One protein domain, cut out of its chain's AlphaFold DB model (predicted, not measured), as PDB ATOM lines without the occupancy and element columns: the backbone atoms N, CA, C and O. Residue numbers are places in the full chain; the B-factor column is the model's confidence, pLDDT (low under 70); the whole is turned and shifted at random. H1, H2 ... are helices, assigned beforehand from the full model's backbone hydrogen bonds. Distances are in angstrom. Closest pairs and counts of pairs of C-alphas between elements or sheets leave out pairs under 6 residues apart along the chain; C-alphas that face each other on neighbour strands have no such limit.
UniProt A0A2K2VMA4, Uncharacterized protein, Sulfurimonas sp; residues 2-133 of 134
ATOM      1  N   LYS A   2      -0.019  -1.383 -32.915       59.12
ATOM      2  CA  LYS A   2       0.732  -2.649 -33.117       59.12
ATOM      3  C   LYS A   2       1.380  -2.857 -34.510       59.12
ATOM      4  O   LYS A   2       2.492  -3.377 -34.544       59.12
ATOM      5  N   PRO A   3       0.764  -2.454 -35.642       74.56
ATOM      6  CA  PRO A   3       1.397  -2.608 -36.959       74.56
ATOM      7  C   PRO A   3       2.671  -1.764 -37.132       74.56
ATOM      8  O   PRO A   3       3.674  -2.266 -37.630       74.56
ATOM      9  N   ILE A   4       2.675  -0.517 -36.643       82.62
ATOM     10  CA  ILE A   4       3.812   0.410 -36.791       82.62
ATOM     11  C   ILE A   4       4.997  -0.045 -35.939       82.62
ATOM     12  O   ILE A   4       6.137   0.017 -36.383       82.62
ATOM     13  N   GLU A   5       4.739  -0.549 -34.731       86.00
ATOM     14  CA  GLU A   5       5.796  -1.040 -33.839       86.00
ATOM     15  C   GLU A   5       6.518  -2.264 -34.420       86.00
ATOM     16  O   GLU A   5       7.737  -2.372 -34.302       86.00
ATOM     17  N   ASN A   6       5.792  -3.151 -35.109       87.94
ATOM     18  CA  ASN A   6       6.392  -4.283 -35.815       87.94
ATOM     19  C   ASN A   6       7.256  -3.825 -36.999       87.94
ATOM     20  O   ASN A   6       8.376  -4.309 -37.159       87.94
ATOM     21  N   ILE A   7       6.770  -2.865 -37.794       87.12
ATOM     22  CA  ILE A   7       7.536  -2.269 -38.901       87.12
ATOM     23  C   ILE A   7       8.804  -1.597 -38.364       87.12
ATOM     24  O   ILE A   7       9.902  -1.855 -38.852       87.12
ATOM     25  N   PHE A   8       8.680  -0.793 -37.307       90.25
ATOM     26  CA  PHE A   8       9.810  -0.122 -36.674       90.25
ATOM     27  C   PHE A   8      10.846  -1.116 -36.137       90.25
ATOM     28  O   PHE A   8      12.041  -0.959 -36.393       90.25
ATOM     29  N   LYS A   9      10.405  -2.196 -35.482       88.81
ATOM     30  CA  LYS A   9      11.297  -3.264 -35.013       88.81
ATOM     31  C   LYS A   9      12.069  -3.916 -36.164       88.81
ATOM     32  O   LYS A   9      13.261  -4.172 -36.014       88.81
ATOM     33  N   ASN A  10      11.432  -4.150 -37.312       88.31
ATOM     34  CA  ASN A  10      12.111  -4.684 -38.499       88.31
ATOM     35  C   ASN A  10      13.170  -3.708 -39.035       88.31
ATOM     36  O   ASN A  10      14.297  -4.108 -39.324       88.31
ATOM     37  N   ILE A  11      12.851  -2.410 -39.092       86.44
ATOM     38  CA  ILE A  11      13.809  -1.367 -39.497       86.44
ATOM     39  C   ILE A  11      15.033  -1.365 -38.571       86.44
ATOM     40  O   ILE A  11      16.171  -1.273 -39.043       86.44
ATOM     41  N   GLN A  12      14.824  -1.491 -37.257       88.19
ATOM     42  CA  GLN A  12      15.913  -1.533 -36.279       88.19
ATOM     43  C   GLN A  12      16.831  -2.748 -36.485       88.19
ATOM     44  O   GLN A  12      18.053  -2.598 -36.436       88.19
ATOM     45  N   THR A  13      16.272  -3.930 -36.766       86.81
ATOM     46  CA  THR A  13      17.031  -5.191 -36.823       86.81
ATOM     47  C   THR A  13      17.724  -5.461 -38.156       86.81
ATOM     48  O   THR A  13      18.744  -6.148 -38.174       86.81
ATOM     49  N   PHE A  14      17.229  -4.924 -39.274       84.81
ATOM     50  CA  PHE A  14      17.817  -5.182 -40.592       84.81
ATOM     51  C   PHE A  14      19.251  -4.661 -40.724       84.81
ATOM     52  O   PHE A  14      19.499  -3.463 -40.626       84.81
ATOM     53  N   GLN A  15      20.210  -5.531 -41.034       79.69
ATOM     54  CA  GLN A  15      21.577  -5.137 -41.392       79.69
ATOM     55  C   GLN A  15      21.715  -5.035 -42.912       79.69
ATOM     56  O   GLN A  15      22.334  -5.879 -43.549       79.69
ATOM     57  N   VAL A  16      21.077  -4.018 -43.486       77.81
ATOM     58  CA  VAL A  16      20.971  -3.837 -44.939       77.81
ATOM     59  C   VAL A  16      21.461  -2.454 -45.363       77.81
ATOM     60  O   VAL A  16      21.500  -1.520 -44.555       77.81
ATOM     61  N   SER A  17      21.824  -2.315 -46.636       77.44
ATOM     62  CA  SER A  17      22.170  -1.032 -47.252       77.44
ATOM     63  C   SER A  17      20.976  -0.067 -47.289       77.44
ATOM     64  O   SER A  17      19.816  -0.469 -47.180       77.44
ATOM     65  N   SER A  18      21.235   1.227 -47.516       72.88
ATOM     66  CA  SER A  18      20.163   2.225 -47.680       72.88
ATOM     67  C   SER A  18      19.216   1.892 -48.841       72.88
ATOM     68  O   SER A  18      18.017   2.142 -48.743       72.88
ATOM     69  N   ASN A  19      19.722   1.275 -49.916       75.12
ATOM     70  CA  ASN A  19      18.903   0.859 -51.060       75.12
ATOM     71  C   ASN A  19      17.968  -0.302 -50.708       75.12
ATOM     72  O   ASN A  19      16.801  -0.301 -51.084       75.12
ATOM     73  N   GLU A  20      18.452  -1.281 -49.950       80.31
ATOM     74  CA  GLU A  20      17.629  -2.397 -49.478       80.31
ATOM     75  C   GLU A  20      16.591  -1.940 -48.446       80.31
ATOM     76  O   GLU A  20      15.443  -2.381 -48.495       80.31
ATOM     77  N   MET A  21      16.946  -0.991 -47.571       84.31
ATOM     78  CA  MET A  21      15.983  -0.343 -46.674       84.31
ATOM     79  C   MET A  21      14.891   0.390 -47.465       84.31
ATOM     80  O   MET A  21      13.708   0.287 -47.143       84.31
ATOM     81  N   LYS A  22      15.274   1.085 -48.543       78.19
ATOM     82  CA  LYS A  22      14.330   1.732 -49.460       78.19
ATOM     83  C   LYS A  22      13.398   0.734 -50.134       78.19
ATOM     84  O   LYS A  22      12.196   0.977 -50.185       78.19
ATOM     85  N   ASN A  23      13.913  -0.407 -50.580       79.31
ATOM     86  CA  ASN A  23      13.086  -1.464 -51.160       79.31
ATOM     87  C   ASN A  23      12.088  -2.034 -50.147       79.31
ATOM     88  O   ASN A  23      10.924  -2.227 -50.491       79.31
ATOM     89  N   TYR A  24      12.513  -2.244 -48.899       85.25
ATOM     90  CA  TYR A  24      11.612  -2.676 -47.831       85.25
ATOM     91  C   TYR A  24      10.474  -1.675 -47.609       85.25
ATOM     92  O   TYR A  24       9.305  -2.054 -47.637       85.25
ATOM     93  N   ILE A  25      10.787  -0.390 -47.463       82.69
ATOM     94  CA  ILE A  25       9.775   0.647 -47.221       82.69
ATOM     95  C   ILE A  25       8.817   0.775 -48.411       82.69
ATOM     96  O   ILE A  25       7.610   0.893 -48.219       82.69
ATOM     97  N   ASN A  26       9.322   0.640 -49.639       76.94
ATOM     98  CA  ASN A  26       8.495   0.632 -50.849       76.94
ATOM     99  C   ASN A  26       7.586  -0.605 -50.980       76.94
ATOM    100  O   ASN A  26       6.606  -0.565 -51.735       76.94
ATOM    101  N   SER A  27       7.912  -1.691 -50.270       82.50
ATOM    102  CA  SER A  27       7.118  -2.925 -50.235       82.50
ATOM    103  C   SER A  27       5.955  -2.888 -49.238       82.50
ATOM    104  O   SER A  27       5.082  -3.748 -49.315       82.50
ATOM    105  N   LEU A  28       5.920  -1.895 -48.338       84.62
ATOM    106  CA  LEU A  28       4.835  -1.732 -47.370       84.62
ATOM    107  C   LEU A  28       3.493  -1.478 -48.068       84.62
ATOM    108  O   LEU A  28       3.433  -0.866 -49.145       84.62
ATOM    109  N   SER A  29       2.405  -1.916 -47.425       85.19
ATOM    110  CA  SER A  29       1.055  -1.533 -47.840       85.19
ATOM    111  C   SER A  29       0.896  -0.011 -47.790       85.19
ATOM    112  O   SER A  29       1.656   0.701 -47.131       85.19
ATOM    113  N   LYS A  30      -0.120   0.510 -48.479       82.06
ATOM    114  CA  LYS A  30      -0.420   1.945 -48.477       82.06
ATOM    115  C   LYS A  30      -0.656   2.473 -47.054       82.06
ATOM    116  O   LYS A  30      -0.142   3.523 -46.681       82.06
ATOM    117  N   GLU A  31      -1.405   1.724 -46.256       85.62
ATOM    118  CA  GLU A  31      -1.755   2.045 -44.873       85.62
ATOM    119  C   GLU A  31      -0.541   1.939 -43.945       85.62
ATOM    120  O   GLU A  31      -0.339   2.793 -43.079       85.62
ATOM    121  N   GLU A  32       0.289   0.910 -44.134       87.12
ATOM    122  CA  GLU A  32       1.537   0.720 -43.391       87.12
ATOM    123  C   GLU A  32       2.530   1.849 -43.669       87.12
ATOM    124  O   GLU A  32       3.095   2.421 -42.734       87.12
ATOM    125  N   TYR A  33       2.690   2.208 -44.943       84.69
ATOM    126  CA  TYR A  33       3.518   3.324 -45.375       84.69
ATOM    127  C   TYR A  33       3.021   4.645 -44.780       84.69
ATOM    128  O   TYR A  33       3.792   5.335 -44.116       84.69
ATOM    129  N   ALA A  34       1.734   4.970 -44.945       83.06
ATOM    130  CA  ALA A  34       1.160   6.214 -44.430       83.06
ATOM    131  C   ALA A  34       1.314   6.320 -42.906       83.06
ATOM    132  O   ALA A  34       1.638   7.381 -42.369       83.06
ATOM    133  N   SER A  35       1.158   5.200 -42.199       87.75
ATOM    134  CA  SER A  35       1.367   5.132 -40.753       87.75
ATOM    135  C   SER A  35       2.831   5.376 -40.360       87.75
ATOM    136  O   SER A  35       3.105   6.117 -39.414       87.75
ATOM    137  N   LEU A  36       3.778   4.771 -41.085       87.31
ATOM    138  CA  LEU A  36       5.215   4.947 -40.866       87.31
ATOM    139  C   LEU A  36       5.665   6.387 -41.157       87.31
ATOM    140  O   LEU A  36       6.389   6.979 -40.355       87.31
ATOM    141  N   ALA A  37       5.205   6.957 -42.273       81.62
ATOM    142  CA  ALA A  37       5.476   8.333 -42.681       81.62
ATOM    143  C   ALA A  37       4.922   9.339 -41.666       81.62
ATOM    144  O   ALA A  37       5.629  10.255 -41.256       81.62
ATOM    145  N   THR A  38       3.706   9.105 -41.164       84.88
ATOM    146  CA  THR A  38       3.104   9.928 -40.106       84.88
ATOM    147  C   THR A  38       3.965   9.941 -38.845       84.88
ATOM    148  O   THR A  38       4.251  11.011 -38.307       84.88
ATOM    149  N   ALA A  39       4.432   8.774 -38.385       87.81
ATOM    150  CA  ALA A  39       5.316   8.695 -37.224       87.81
ATOM    151  C   ALA A  39       6.630   9.458 -37.465       87.81
ATOM    152  O   ALA A  39       7.040  10.253 -36.625       87.81
ATOM    153  N   PHE A  40       7.257   9.278 -38.627       85.44
ATOM    154  CA  PHE A  40       8.485   9.990 -38.979       85.44
ATOM    155  C   PHE A  40       8.312  11.517 -39.007       85.44
ATOM    156  O   PHE A  40       9.096  12.232 -38.384       85.44
ATOM    157  N   ILE A  41       7.283  12.019 -39.698       78.25
ATOM    158  CA  ILE A  41       7.000  13.457 -39.846       78.25
ATOM    159  C   ILE A  41       6.817  14.107 -38.472       78.25
ATOM    160  O   ILE A  41       7.442  15.126 -38.166       78.25
ATOM    161  N   ILE A  42       6.016  13.477 -37.613       80.75
ATOM    162  CA  ILE A  42       5.748  13.974 -36.263       80.75
ATOM    163  C   ILE A  42       7.010  13.925 -35.404       80.75
ATOM    164  O   ILE A  42       7.331  14.905 -34.737       80.75
ATOM    165  N   GLY A  43       7.757  12.821 -35.435       82.81
ATOM    166  CA  GLY A  43       8.958  12.669 -34.618       82.81
ATOM    167  C   GLY A  43      10.106  13.591 -35.018       82.81
ATOM    168  O   GLY A  43      10.862  14.047 -34.158       82.81
ATOM    169  N   ARG A  44      10.212  13.925 -36.307       78.25
ATOM    170  CA  ARG A  44      11.188  14.901 -36.799       78.25
ATOM    171  C   ARG A  44      10.819  16.335 -36.438       78.25
ATOM    172  O   ARG A  44      11.710  17.138 -36.144       78.25
ATOM    173  N   SER A  45       9.537  16.680 -36.503       72.56
ATOM    174  CA  SER A  45       9.121  18.074 -36.378       72.56
ATOM    175  C   SER A  45       8.588  18.476 -34.999       72.56
ATOM    176  O   SER A  45       8.667  19.660 -34.671       72.56
ATOM    177  N   GLY A  46       8.165  17.529 -34.159       71.38
ATOM    178  CA  GLY A  46       7.672  17.788 -32.802       71.38
ATOM    179  C   GLY A  46       6.212  18.269 -32.741       71.38
ATOM    180  O   GLY A  46       5.549  18.429 -33.765       71.38
ATOM    181  N   TRP A  47       5.704  18.482 -31.516       69.75
ATOM    182  CA  TRP A  47       4.340  18.987 -31.267       69.75
ATOM    183  C   TRP A  47       4.219  20.503 -31.374       69.75
ATOM    184  O   TRP A  47       3.169  21.007 -31.755       69.75
ATOM    185  N   GLU A  48       5.275  21.230 -31.013       56.94
ATOM    186  CA  GLU A  48       5.253  22.685 -30.930       56.94
ATOM    187  C   GLU A  48       6.277  23.291 -31.890       56.94
ATOM    188  O   GLU A  48       7.476  23.011 -31.812       56.94
ATOM    189  N   ARG A  49       5.805  24.182 -32.767       50.69
ATOM    190  CA  ARG A  49       6.633  25.238 -33.351       50.69
ATOM    191  C   ARG A  49       5.886  26.562 -33.338       50.69
ATOM    192  O   ARG A  49       4.711  26.625 -33.676       50.69
ATOM    193  N   ASN A  50       6.628  27.615 -33.008       41.91
ATOM    194  CA  ASN A  50       6.196  29.009 -32.869       41.91
ATOM    195  C   ASN A  50       5.764  29.690 -34.185       41.91
ATOM    196  O   ASN A  50       5.840  30.913 -34.277       41.91
ATOM    197  N   TYR A  51       5.360  28.949 -35.218       42.94
ATOM    198  CA  TYR A  51       4.856  29.569 -36.439       42.94
ATOM    199  C   TYR A  51       3.387  29.912 -36.224       42.94
ATOM    200  O   TYR A  51       2.507  29.051 -36.227       42.94
ATOM    201  N   THR A  52       3.162  31.189 -35.939       37.50
ATOM    202  CA  THR A  52       1.855  31.826 -35.918       37.50
ATOM    203  C   THR A  52       1.114  31.523 -37.216       37.50
ATOM    204  O   THR A  52       1.551  31.887 -38.293       37.50
ATOM    205  N   ASP A  53      -0.008  30.838 -37.045       42.16
ATOM    206  CA  ASP A  53      -1.125  30.659 -37.961       42.16
ATOM    207  C   ASP A  53      -0.917  30.016 -39.353       42.16
ATOM    208  O   ASP A  53      -0.135  30.404 -40.215       42.16
ATOM    209  N   THR A  54      -1.759  29.010 -39.570       47.22
ATOM    210  CA  THR A  54      -1.853  28.061 -40.694       47.22
ATOM    211  C   THR A  54      -1.769  28.609 -42.121       47.22
ATOM    212  O   THR A  54      -1.390  27.842 -43.000       47.22
ATOM    213  N   ASN A  55      -2.136  29.861 -42.393       46.38
ATOM    214  CA  ASN A  55      -2.217  30.370 -43.770       46.38
ATOM    215  C   ASN A  55      -0.902  30.986 -44.263       46.38
ATOM    216  O   ASN A  55      -0.609  30.896 -45.450       46.38
ATOM    217  N   GLU A  56      -0.079  31.537 -43.369       43.22
ATOM    218  CA  GLU A  56       1.187  32.175 -43.756       43.22
ATOM    219  C   GLU A  56       2.241  31.145 -44.184       43.22
ATOM    220  O   GLU A  56       3.097  31.454 -45.001       43.22
ATOM    221  N   PHE A  57       2.165  29.897 -43.701       50.88
ATOM    222  CA  PHE A  57       3.176  28.882 -44.016       50.88
ATOM    223  C   PHE A  57       2.975  28.203 -45.383       50.88
ATOM    224  O   PHE A  57       3.954  27.863 -46.042       50.88
ATOM    225  N   TYR A  58       1.729  28.024 -45.843       47.75
ATOM    226  CA  TYR A  58       1.473  27.557 -47.216       47.75
ATOM    227  C   TYR A  58       1.933  28.604 -48.230       47.75
ATOM    228  O   TYR A  58       2.688  28.266 -49.142       47.75
ATOM    229  N   SER A  59       1.582  29.873 -47.992       49.53
ATOM    230  CA  SER A  59       2.115  31.003 -48.751       49.53
ATOM    231  C   SER A  59       3.639  31.050 -48.667       49.53
ATOM    232  O   SER A  59       4.281  31.164 -49.694       49.53
ATOM    233  N   PHE A  60       4.245  30.810 -47.501       57.69
ATOM    234  CA  PHE A  60       5.701  30.765 -47.350       57.69
ATOM    235  C   PHE A  60       6.367  29.675 -48.204       57.69
ATOM    236  O   PHE A  60       7.385  29.956 -48.828       57.69
ATOM    237  N   ILE A  61       5.845  28.445 -48.269       59.16
ATOM    238  CA  ILE A  61       6.432  27.384 -49.116       59.16
ATOM    239  C   ILE A  61       6.351  27.767 -50.596       59.16
ATOM    240  O   ILE A  61       7.367  27.716 -51.289       59.16
ATOM    241  N   GLU A  62       5.164  28.171 -51.052       58.22
ATOM    242  CA  GLU A  62       4.906  28.548 -52.445       58.22
ATOM    243  C   GLU A  62       5.695  29.805 -52.847       58.22
ATOM    244  O   GLU A  62       6.274  29.855 -53.929       58.22
ATOM    245  N   GLU A  63       5.805  30.793 -51.956       60.31
ATOM    246  CA  GLU A  63       6.598  32.012 -52.142       60.31
ATOM    247  C   GLU A  63       8.100  31.722 -52.155       60.31
ATOM    248  O   GLU A  63       8.823  32.309 -52.961       60.31
ATOM    249  N   ASN A  64       8.593  30.815 -51.305       62.88
ATOM    250  CA  ASN A  64       9.998  30.399 -51.318       62.88
ATOM    251  C   ASN A  64      10.333  29.649 -52.614       62.88
ATOM    252  O   ASN A  64      11.355  29.945 -53.233       62.88
ATOM    253  N   GLU A  65       9.464  28.737 -53.057       60.03
ATOM    254  CA  GLU A  65       9.626  28.029 -54.330       60.03
ATOM    255  C   GLU A  65       9.597  29.003 -55.519       60.03
ATOM    256  O   GLU A  65      10.497  28.981 -56.362       60.03
ATOM    257  N   ALA A  66       8.639  29.936 -55.536       67.06
ATOM    258  CA  ALA A  66       8.539  30.996 -56.540       67.06
ATOM    259  C   ALA A  66       9.738  31.965 -56.514       67.06
ATOM    260  O   ALA A  66      10.106  32.524 -57.548       67.06
ATOM    261  N   SER A  67      10.382  32.128 -55.357       72.38
ATOM    262  CA  SER A  67      11.597  32.937 -55.175       72.38
ATOM    263  C   SER A  67      12.891  32.175 -55.496       72.38
ATOM    264  O   SER A  67      13.984  32.707 -55.296       72.38
ATOM    265  N   GLY A  68      12.803  30.930 -55.980       61.22
ATOM    266  CA  GLY A  68      13.961  30.099 -56.319       61.22
ATOM    267  C   GLY A  68      14.691  29.505 -55.108       61.22
ATOM    268  O   GLY A  68      15.785  28.953 -55.256       61.22
ATOM    269  N   VAL A  69      14.109  29.594 -53.909       71.62
ATOM    270  CA  VAL A  69      14.616  28.915 -52.714       71.62
ATOM    271  C   VAL A  69      14.242  27.440 -52.806       71.62
ATOM    272  O   VAL A  69      13.088  27.070 -53.008       71.62
ATOM    273  N   LYS A  70      15.234  26.562 -52.634       63.66
ATOM    274  CA  LYS A  70      15.006  25.117 -52.656       63.66
ATOM    275  C   LYS A  70      14.163  24.706 -51.448       63.66
ATOM    276  O   LYS A  70      14.665  24.689 -50.323       63.66
ATOM    277  N   VAL A  71      12.911  24.321 -51.689       61.22
ATOM    278  CA  VAL A  71      12.036  23.782 -50.644       61.22
ATOM    279  C   VAL A  71      12.656  22.503 -50.080       61.22
ATOM    280  O   VAL A  71      12.999  21.570 -50.809       61.22
ATOM    281  N   THR A  72      12.850  22.469 -48.762       63.44
ATOM    282  CA  THR A  72      13.417  21.299 -48.077       63.44
ATOM    283  C   THR A  72      12.312  20.331 -47.653       63.44
ATOM    284  O   THR A  72      11.185  20.742 -47.388       63.44
ATOM    285  N   GLN A  73      12.633  19.044 -47.490       61.88
ATOM    286  CA  GLN A  73      11.671  18.064 -46.960       61.88
ATOM    287  C   GLN A  73      11.144  18.467 -45.572       61.88
ATOM    288  O   GLN A  73       9.987  18.235 -45.247       61.88
ATOM    289  N   LYS A  74      11.978  19.125 -44.757       63.34
ATOM    290  CA  LYS A  74      11.566  19.678 -43.463       63.34
ATOM    291  C   LYS A  74      10.454  20.716 -43.620       63.34
ATOM    292  O   LYS A  74       9.448  20.623 -42.935       63.34
ATOM    293  N   MET A  75      10.627  21.647 -44.555       63.00
ATOM    294  CA  MET A  75       9.636  22.674 -44.871       63.00
ATOM    295  C   MET A  75       8.326  22.057 -45.390       63.00
ATOM    296  O   MET A  75       7.254  22.455 -44.953       63.00
ATOM    297  N   PHE A  76       8.391  21.030 -46.243       63.19
ATOM    298  CA  PHE A  76       7.191  20.303 -46.677       63.19
ATOM    299  C   PHE A  76       6.463  19.607 -45.528       63.19
ATOM    300  O   PHE A  76       5.244  19.681 -45.450       63.19
ATOM    301  N   ASP A  77       7.185  18.944 -44.635       60.56
ATOM    302  CA  ASP A  77       6.584  18.202 -43.523       60.56
ATOM    303  C   ASP A  77       6.034  19.140 -42.437       60.56
ATOM    304  O   ASP A  77       5.102  18.796 -41.711       60.56
ATOM    305  N   ASP A  78       6.559  20.363 -42.368       59.22
ATOM    306  CA  ASP A  78       6.057  21.405 -41.481       59.22
ATOM    307  C   ASP A  78       4.662  21.927 -41.902       59.22
ATOM    308  O   ASP A  78       3.942  22.475 -41.064       59.22
ATOM    309  N   LYS A  79       4.207  21.666 -43.146       59.41
ATOM    310  CA  LYS A  79       2.868  22.061 -43.639       59.41
ATOM    311  C   LYS A  79       1.705  21.427 -42.859       59.41
ATOM    312  O   LYS A  79       0.582  21.918 -42.928       59.41
ATOM    313  N   PHE A  80       1.951  20.350 -42.113       54.41
ATOM    314  CA  PHE A  80       0.918  19.626 -41.358       54.41
ATOM    315  C   PHE A  80       0.769  20.077 -39.900       54.41
ATOM    316  O   PHE A  80      -0.184  19.682 -39.230       54.41
ATOM    317  N   LEU A  81       1.700  20.884 -39.383       53.09
ATOM    318  CA  LEU A  81       1.929  21.033 -37.937       53.09
ATOM    319  C   LEU A  81       1.183  22.203 -37.281       53.09
ATOM    320  O   LEU A  81       1.435  22.539 -36.130       53.09
ATOM    321  N   THR A  82       0.268  22.847 -37.995       50.81
ATOM    322  CA  THR A  82      -0.343  24.118 -37.581       50.81
ATOM    323  C   THR A  82      -1.750  23.954 -36.975       50.81
ATOM    324  O   THR A  82      -2.561  24.877 -36.990       50.81
ATOM    325  N   LYS A  83      -2.106  22.779 -36.435       55.25
ATOM    326  CA  LYS A  83      -3.489  22.468 -36.006       55.25
ATOM    327  C   LYS A  83      -3.654  22.426 -34.479       55.25
ATOM    328  O   LYS A  83      -2.763  22.010 -33.755       55.25
ATOM    329  N   LYS A  84      -4.832  22.842 -33.987       54.81
ATOM    330  CA  LYS A  84      -5.141  23.078 -32.556       54.81
ATOM    331  C   LYS A  84      -5.091  21.840 -31.639       54.81
ATOM    332  O   LYS A  84      -5.089  22.023 -30.425       54.81
ATOM    333  N   SER A  85      -5.084  20.606 -32.158       75.62
ATOM    334  CA  SER A  85      -4.976  19.394 -31.326       75.62
ATOM    335  C   SER A  85      -4.041  18.335 -31.919       75.62
ATOM    336  O   SER A  85      -4.037  18.093 -33.128       75.62
ATOM    337  N   LYS A  86      -3.293  17.649 -31.036       81.38
ATOM    338  CA  LYS A  86      -2.364  16.560 -31.392       81.38
ATOM    339  C   LYS A  86      -3.060  15.440 -32.185       81.38
ATOM    340  O   LYS A  86      -2.503  14.956 -33.165       81.38
ATOM    341  N   GLN A  87      -4.300  15.074 -31.820       82.81
ATOM    342  CA  GLN A  87      -5.101  14.095 -32.577       82.81
ATOM    343  C   GLN A  87      -5.358  14.546 -34.021       82.81
ATOM    344  O   GLN A  87      -5.179  13.758 -34.947       82.81
ATOM    345  N   GLN A  88      -5.786  15.797 -34.228       78.62
ATOM    346  CA  GLN A  88      -6.096  16.298 -35.571       78.62
ATOM    347  C   GLN A  88      -4.844  16.385 -36.442       78.62
ATOM    348  O   GLN A  88      -4.901  16.065 -37.622       78.62
ATOM    349  N   GLN A  89      -3.709  16.770 -35.859       77.25
ATOM    350  CA  GLN A  89      -2.424  16.816 -36.555       77.25
ATOM    351  C   GLN A  89      -1.982  15.426 -37.038       77.25
ATOM    352  O   GLN A  89      -1.597  15.276 -38.198       77.25
ATOM    353  N   VAL A  90      -2.098  14.399 -36.187       84.19
ATOM    354  CA  VAL A  90      -1.834  13.001 -36.575       84.19
ATOM    355  C   VAL A  90      -2.760  12.565 -37.703       84.19
ATOM    356  O   VAL A  90      -2.288  12.050 -38.714       84.19
ATOM    357  N   GLN A  91      -4.065  12.796 -37.542       84.38
ATOM    358  CA  GLN A  91      -5.071  12.354 -38.503       84.38
ATOM    359  C   GLN A  91      -4.865  12.997 -39.877       84.38
ATOM    360  O   GLN A  91      -4.863  12.295 -40.880       84.38
ATOM    361  N   LEU A  92      -4.628  14.309 -39.928       77.94
ATOM    362  CA  LEU A  92      -4.422  15.032 -41.184       77.94
ATOM    363  C   LEU A  92      -3.118  14.641 -41.879       77.94
ATOM    364  O   LEU A  92      -3.087  14.549 -43.103       77.94
ATOM    365  N   THR A  93      -2.053  14.386 -41.112       77.88
ATOM    366  CA  THR A  93      -0.793  13.872 -41.670       77.88
ATOM    367  C   THR A  93      -1.030  12.500 -42.302       77.88
ATOM    368  O   THR A  93      -0.680  12.281 -43.458       77.88
ATOM    369  N   TYR A  94      -1.717  11.603 -41.593       84.62
ATOM    370  CA  TYR A  94      -2.049  10.271 -42.095       84.62
ATOM    371  C   TYR A  94      -2.950  10.306 -43.339       84.62
ATOM    372  O   TYR A  94      -2.668   9.638 -44.333       84.62
ATOM    373  N   GLU A  95      -4.015  11.111 -43.319       80.19
ATOM    374  CA  GLU A  95      -4.922  11.296 -44.456       80.19
ATOM    375  C   GLU A  95      -4.214  11.906 -45.666       80.19
ATOM    376  O   GLU A  95      -4.486  11.515 -46.804       80.19
ATOM    377  N   HIS A  96      -3.272  12.828 -45.443       75.81
ATOM    378  CA  HIS A  96      -2.453  13.351 -46.522       75.81
ATOM    379  C   HIS A  96      -1.641  12.241 -47.175       75.81
ATOM    380  O   HIS A  96      -1.804  12.035 -48.369       75.81
ATOM    381  N   GLU A  97      -0.860  11.478 -46.409       76.00
ATOM    382  CA  GLU A  97      -0.032  10.386 -46.943       76.00
ATOM    383  C   GLU A  97      -0.870   9.286 -47.627       76.00
ATOM    384  O   GLU A  97      -0.454   8.680 -48.621       76.00
ATOM    385  N   LEU A  98      -2.103   9.061 -47.157       77.38
ATOM    386  CA  LEU A  98      -3.071   8.207 -47.843       77.38
ATOM    387  C   LEU A  98      -3.574   8.810 -49.168       77.38
ATOM    388  O   LEU A  98      -3.775   8.077 -50.137       77.38
ATOM    389  N   SER A  99      -3.844  10.111 -49.230       68.69
ATOM    390  CA  SER A  99      -4.460  10.769 -50.397       68.69
ATOM    391  C   SER A  99      -3.458  11.151 -51.491       68.69
ATOM    392  O   SER A  99      -3.779  11.031 -52.672       68.69
ATOM    393  N   SER A 100      -2.236  11.536 -51.118       60.56
ATOM    394  CA  SER A 100      -1.146  11.925 -52.021       60.56
ATOM    395  C   SER A 100      -0.404  10.733 -52.635       60.56
ATOM    396  O   SER A 100       0.557  10.922 -53.374       60.56
ATOM    397  N   SER A 101      -0.870   9.505 -52.380       51.06
ATOM    398  CA  SER A 101      -0.324   8.276 -52.956       51.06
ATOM    399  C   SER A 101      -0.949   7.942 -54.321       51.06
ATOM    400  O   SER A 101      -1.865   7.116 -54.400       51.06
ATOM    401  N   PRO A 102      -0.356   8.422 -55.423       47.59
ATOM    402  CA  PRO A 102       0.048   7.528 -56.481       47.59
ATOM    403  C   PRO A 102       1.567   7.416 -56.416       47.59
ATOM    404  O   PRO A 102       2.287   8.406 -56.526       47.59
ATOM    405  N   LYS A 103       2.065   6.187 -56.248       50.38
ATOM    406  CA  LYS A 103       3.450   5.872 -56.593       50.38
ATOM    407  C   LYS A 103       3.681   6.411 -58.010       50.38
ATOM    408  O   LYS A 103       3.083   5.877 -58.943       50.38
ATOM    409  N   ILE A 104       4.501   7.442 -58.185       41.69
ATOM    410  CA  ILE A 104       4.986   7.782 -59.523       41.69
ATOM    411  C   ILE A 104       5.980   6.660 -59.851       41.69
ATOM    412  O   ILE A 104       6.987   6.501 -59.164       41.69
ATOM    413  N   ASP A 105       5.615   5.782 -60.784       37.00
ATOM    414  CA  ASP A 105       6.409   4.618 -61.218       37.00
ATOM    415  C   ASP A 105       6.822   3.624 -60.115       37.00
ATOM    416  O   ASP A 105       7.912   3.057 -60.125       37.00
ATOM    417  N   GLY A 106       5.955   3.369 -59.134       36.06
ATOM    418  CA  GLY A 106       6.244   2.360 -58.105       36.06
ATOM    419  C   GLY A 106       7.166   2.836 -56.967       36.06
ATOM    420  O   GLY A 106       7.432   2.055 -56.050       36.06
ATOM    421  N   VAL A 107       7.607   4.099 -56.988       35.28
ATOM    422  CA  VAL A 107       8.540   4.695 -56.021       35.28
ATOM    423  C   VAL A 107       7.824   5.755 -55.180       35.28
ATOM    424  O   VAL A 107       7.269   6.712 -55.717       35.28
ATOM    425  N   TYR A 108       7.852   5.620 -53.849       47.31
ATOM    426  CA  TYR A 108       7.490   6.725 -52.958       47.31
ATOM    427  C   TYR A 108       8.659   7.712 -52.958       47.31
ATOM    428  O   TYR A 108       9.742   7.422 -52.442       47.31
ATOM    429  N   ASN A 109       8.489   8.841 -53.643       42.28
ATOM    430  CA  ASN A 109       9.582   9.757 -53.943       42.28
ATOM    431  C   ASN A 109       9.785  10.753 -52.799       42.28
ATOM    432  O   ASN A 109       9.493  11.938 -52.916       42.28
ATOM    433  N   HIS A 110      10.266  10.246 -51.670       55.44
ATOM    434  CA  HIS A 110      10.678  11.089 -50.568       55.44
ATOM    435  C   HIS A 110      12.085  10.673 -50.104       55.44
ATOM    436  O   HIS A 110      12.306   9.571 -49.601       55.44
ATOM    437  N   ASP A 111      13.058  11.572 -50.264       51.03
ATOM    438  CA  ASP A 111      14.496  11.335 -50.031       51.03
ATOM    439  C   ASP A 111      14.904  11.209 -48.540       51.03
ATOM    440  O   ASP A 111      16.090  11.206 -48.203       51.03
ATOM    441  N   TRP A 112      13.958  11.060 -47.604       60.03
ATOM    442  CA  TRP A 112      14.256  10.957 -46.159       60.03
ATOM    443  C   TRP A 112      14.910   9.633 -45.752       60.03
ATOM    444  O   TRP A 112      15.421   9.510 -44.640       60.03
ATOM    445  N   LEU A 113      14.999   8.677 -46.676       54.84
ATOM    446  CA  LEU A 113      15.771   7.443 -46.518       54.84
ATOM    447  C   LEU A 113      17.286   7.637 -46.646       54.84
ATOM    448  O   LEU A 113      18.034   6.663 -46.560       54.84
ATOM    449  N   GLY A 114      17.749   8.880 -46.827       51.34
ATOM    450  CA  GLY A 114      19.160   9.207 -47.028       51.34
ATOM    451  C   GLY A 114      20.099   8.644 -45.954       51.34
ATOM    452  O   GLY A 114      21.246   8.334 -46.269       51.34
ATOM    453  N   MET A 115      19.626   8.436 -44.714       60.97
ATOM    454  CA  MET A 115      20.380   7.750 -43.653       60.97
ATOM    455  C   MET A 115      19.462   6.952 -42.713       60.97
ATOM    456  O   MET A 115      18.638   7.528 -42.002       60.97
ATOM    457  N   LYS A 116      19.673   5.629 -42.627       67.75
ATOM    458  CA  LYS A 116      18.943   4.710 -41.725       67.75
ATOM    459  C   LYS A 116      18.928   5.185 -40.262       67.75
ATOM    460  O   LYS A 116      17.932   5.014 -39.567       67.75
ATOM    461  N   THR A 117      20.015   5.795 -39.797       66.25
ATOM    462  CA  THR A 117      20.123   6.316 -38.427       66.25
ATOM    463  C   THR A 117      19.105   7.423 -38.155       66.25
ATOM    464  O   THR A 117      18.429   7.381 -37.133       66.25
ATOM    465  N   ASN A 118      18.933   8.367 -39.086       73.31
ATOM    466  CA  ASN A 118      17.960   9.455 -38.940       73.31
ATOM    467  C   ASN A 118      16.530   8.914 -38.998       73.31
ATOM    468  O   ASN A 118      15.692   9.295 -38.190       73.31
ATOM    469  N   LEU A 119      16.290   7.957 -39.899       78.88
ATOM    470  CA  LEU A 119      15.018   7.252 -40.003       78.88
ATOM    471  C   LEU A 119      14.621   6.600 -38.667       78.88
ATOM    472  O   LEU A 119      13.503   6.799 -38.202       78.88
ATOM    473  N   ILE A 120      15.535   5.859 -38.029       84.62
ATOM    474  CA  ILE A 120      15.272   5.223 -36.729       84.62
ATOM    475  C   ILE A 120      14.983   6.273 -35.657       84.62
ATOM    476  O   ILE A 120      13.969   6.165 -34.974       84.62
ATOM    477  N   VAL A 121      15.853   7.278 -35.525       85.56
ATOM    478  CA  VAL A 121      15.743   8.309 -34.481       85.56
ATOM    479  C   VAL A 121      14.413   9.057 -34.577       85.56
ATOM    480  O   VAL A 121      13.756   9.280 -33.561       85.56
ATOM    481  N   ASP A 122      13.997   9.439 -35.782       85.62
ATOM    482  CA  ASP A 122      12.781  10.226 -35.962       85.62
ATOM    483  C   ASP A 122      11.516   9.361 -35.839       85.62
ATOM    484  O   ASP A 122      10.556   9.796 -35.205       85.62
ATOM    485  N   ILE A 123      11.507   8.110 -36.319       88.69
ATOM    486  CA  ILE A 123      10.371   7.200 -36.068       88.69
ATOM    487  C   ILE A 123      10.233   6.897 -34.571       88.69
ATOM    488  O   ILE A 123       9.114   6.859 -34.061       88.69
ATOM    489  N   GLU A 124      11.339   6.705 -33.848       90.50
ATOM    490  CA  GLU A 124      11.315   6.431 -32.407       90.50
ATOM    491  C   GLU A 124      10.669   7.576 -31.620       90.50
ATOM    492  O   GLU A 124       9.756   7.347 -30.819       90.50
ATOM    493  N   LYS A 125      11.084   8.818 -31.902       87.81
ATOM    494  CA  LYS A 125      10.455  10.022 -31.338       87.81
ATOM    495  C   LYS A 125       8.972  10.081 -31.686       87.81
ATOM    496  O   LYS A 125       8.146  10.298 -30.805       87.81
ATOM    497  N   GLY A 126       8.629   9.830 -32.948       88.38
ATOM    498  CA  GLY A 126       7.253   9.832 -33.430       88.38
ATOM    499  C   GLY A 126       6.369   8.818 -32.717       88.38
ATOM    500  O   GLY A 126       5.266   9.144 -32.295       88.38
ATOM    501  N   LEU A 127       6.862   7.596 -32.515       90.81
ATOM    502  CA  LEU A 127       6.161   6.564 -31.754       90.81
ATOM    503  C   LEU A 127       5.966   6.962 -30.289       90.81
ATOM    504  O   LEU A 127       4.882   6.743 -29.751       90.81
ATOM    505  N   SER A 128       6.981   7.558 -29.652       89.00
ATOM    506  CA  SER A 128       6.849   8.100 -28.292       89.00
ATOM    507  C   SER A 128       5.746   9.153 -28.226       89.00
ATOM    508  O   SER A 128       4.885   9.096 -27.357       89.00
ATOM    509  N   MET A 129       5.728  10.064 -29.193       86.19
ATOM    510  CA  MET A 129       4.727  11.116 -29.300       86.19
ATOM    511  C   MET A 129       3.323  10.541 -29.541       86.19
ATOM    512  O   MET A 129       2.379  10.908 -28.848       86.19
ATOM    513  N   LEU A 130       3.165   9.575 -30.449       86.00
ATOM    514  CA  LEU A 130       1.883   8.898 -30.686       86.00
ATOM    515  C   LEU A 130       1.341   8.201 -29.425       86.00
ATOM    516  O   LEU A 130       0.125   8.111 -29.261       86.00
ATOM    517  N   ARG A 131       2.210   7.730 -28.523       87.19
ATOM    518  CA  ARG A 131       1.808   7.168 -27.219       87.19
ATOM    519  C   ARG A 131       1.288   8.215 -26.237       87.19
ATOM    520  O   ARG A 131       0.555   7.842 -25.341       87.19
ATOM    521  N   GLU A 132       1.609   9.499 -26.396       81.38
ATOM    522  CA  GLU A 132       1.055  10.567 -25.542       81.38
ATOM    523  C   GLU A 132      -0.433  10.840 -25.813       81.38
ATOM    524  O   GLU A 132      -1.089  11.528 -25.034       81.38
ATOM    525  N   ILE A 133      -0.943  10.381 -26.957       80.25
ATOM    526  CA  ILE A 133      -2.298  10.665 -27.445       80.25
ATOM    527  C   ILE A 133      -3.260   9.494 -27.195       80.25
ATOM    528  O   ILE A 133      -4.477   9.696 -27.223       80.25
TER     529      ILE A 133
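Overview. This is residues 2 to 133 of the 134 residues of an uncharacterized protein of Sulfurimonas sp (UniProt A0A2K2VMA4). H3 runs through the middle of this helical domain, with H8 crossing it at nearly a right angle and H6 packing on it at a slant; H1 runs alongside H8, opposite ways. H4 lies out at the far end of the longest axis, close to the short H5, which packs on the end of H3, while H2 and the one-turn H7 pack on each other at another side. The printed part has 132 residues with eight named helices, H1 to H8 in order, and no named strand: the class is all helix. It is compact, with a radius of gyration of the C-alphas of 15.0 A and spans of 42 by 35 by 25 A.

Arrangement. H1, residues 2 to 13, touches H3, residues 30 to 45, with its residues 3 to 7 alone; the closest C-alphas, of Ile 4 and Leu 36, are 6.3 A apart, and the tilt of 71 degrees is only just about perpendicular. H1 also touches H8, residues 116 to 131, at a shallow tilt of 26 degrees, opposite ways, closest at the C-alphas of Gln 12 and Ile 120, 6.8 A. H2, residues 18 to 27, touches H7, residues 111 to 114, closest at the C-alphas of Lys 22 and Leu 113, 6.6 A. H3 is the hub, touching four helices. It touches H8 about perpendicular at 89 degrees, with the C-alphas of Gly 43 and Gly 126 closest at 3.5 A. H6, residues 86 to 99, touches H3 at a steep tilt of 46 degrees, opposite ways; the C-alphas of Ala 34 and Glu 97 are closest at 5.0 A. H5, residues 73 to 78, touches H3 at residues 41 to 45 alone, closest at the C-alphas of Ile 41 and Asp 77, 6.0 A. H4, residues 54 to 66, touches no helix; it is close to but not clearly touching H5, with the C-alphas of Ile 61 and Met 75 closest at 7.1 A. Every O i to N i+4 pair is within hydrogen-bond range in H1, H2, H3, H5, H6 and H8; in H4 it is 7 of 9, and H7 is too short for such a pair.

Along the chain. H1 begins at C-alpha 2, (0.732, -2.649, -33.117). H3 spans 22.3 A, H4 19.2 A, H6 20.0 A and H8 22.6 A. C-alpha 54, where H4 begins, is at (-1.853, 28.061, -40.694), and H8 ends at C-alpha 131, (1.808, 7.168, -27.219).

Size, cuts and confidence. The C-alphas of Lys 2 and Ser 67 are the farthest apart, 43.3 A. The printed part has no cut, and its one long link is H6 to H7. Mean pLDDT of the printed part is 70.5, with low confidence at residue 2, residues 47 to 66, residue 68, residues 70 to 84 and residues 99 to 117.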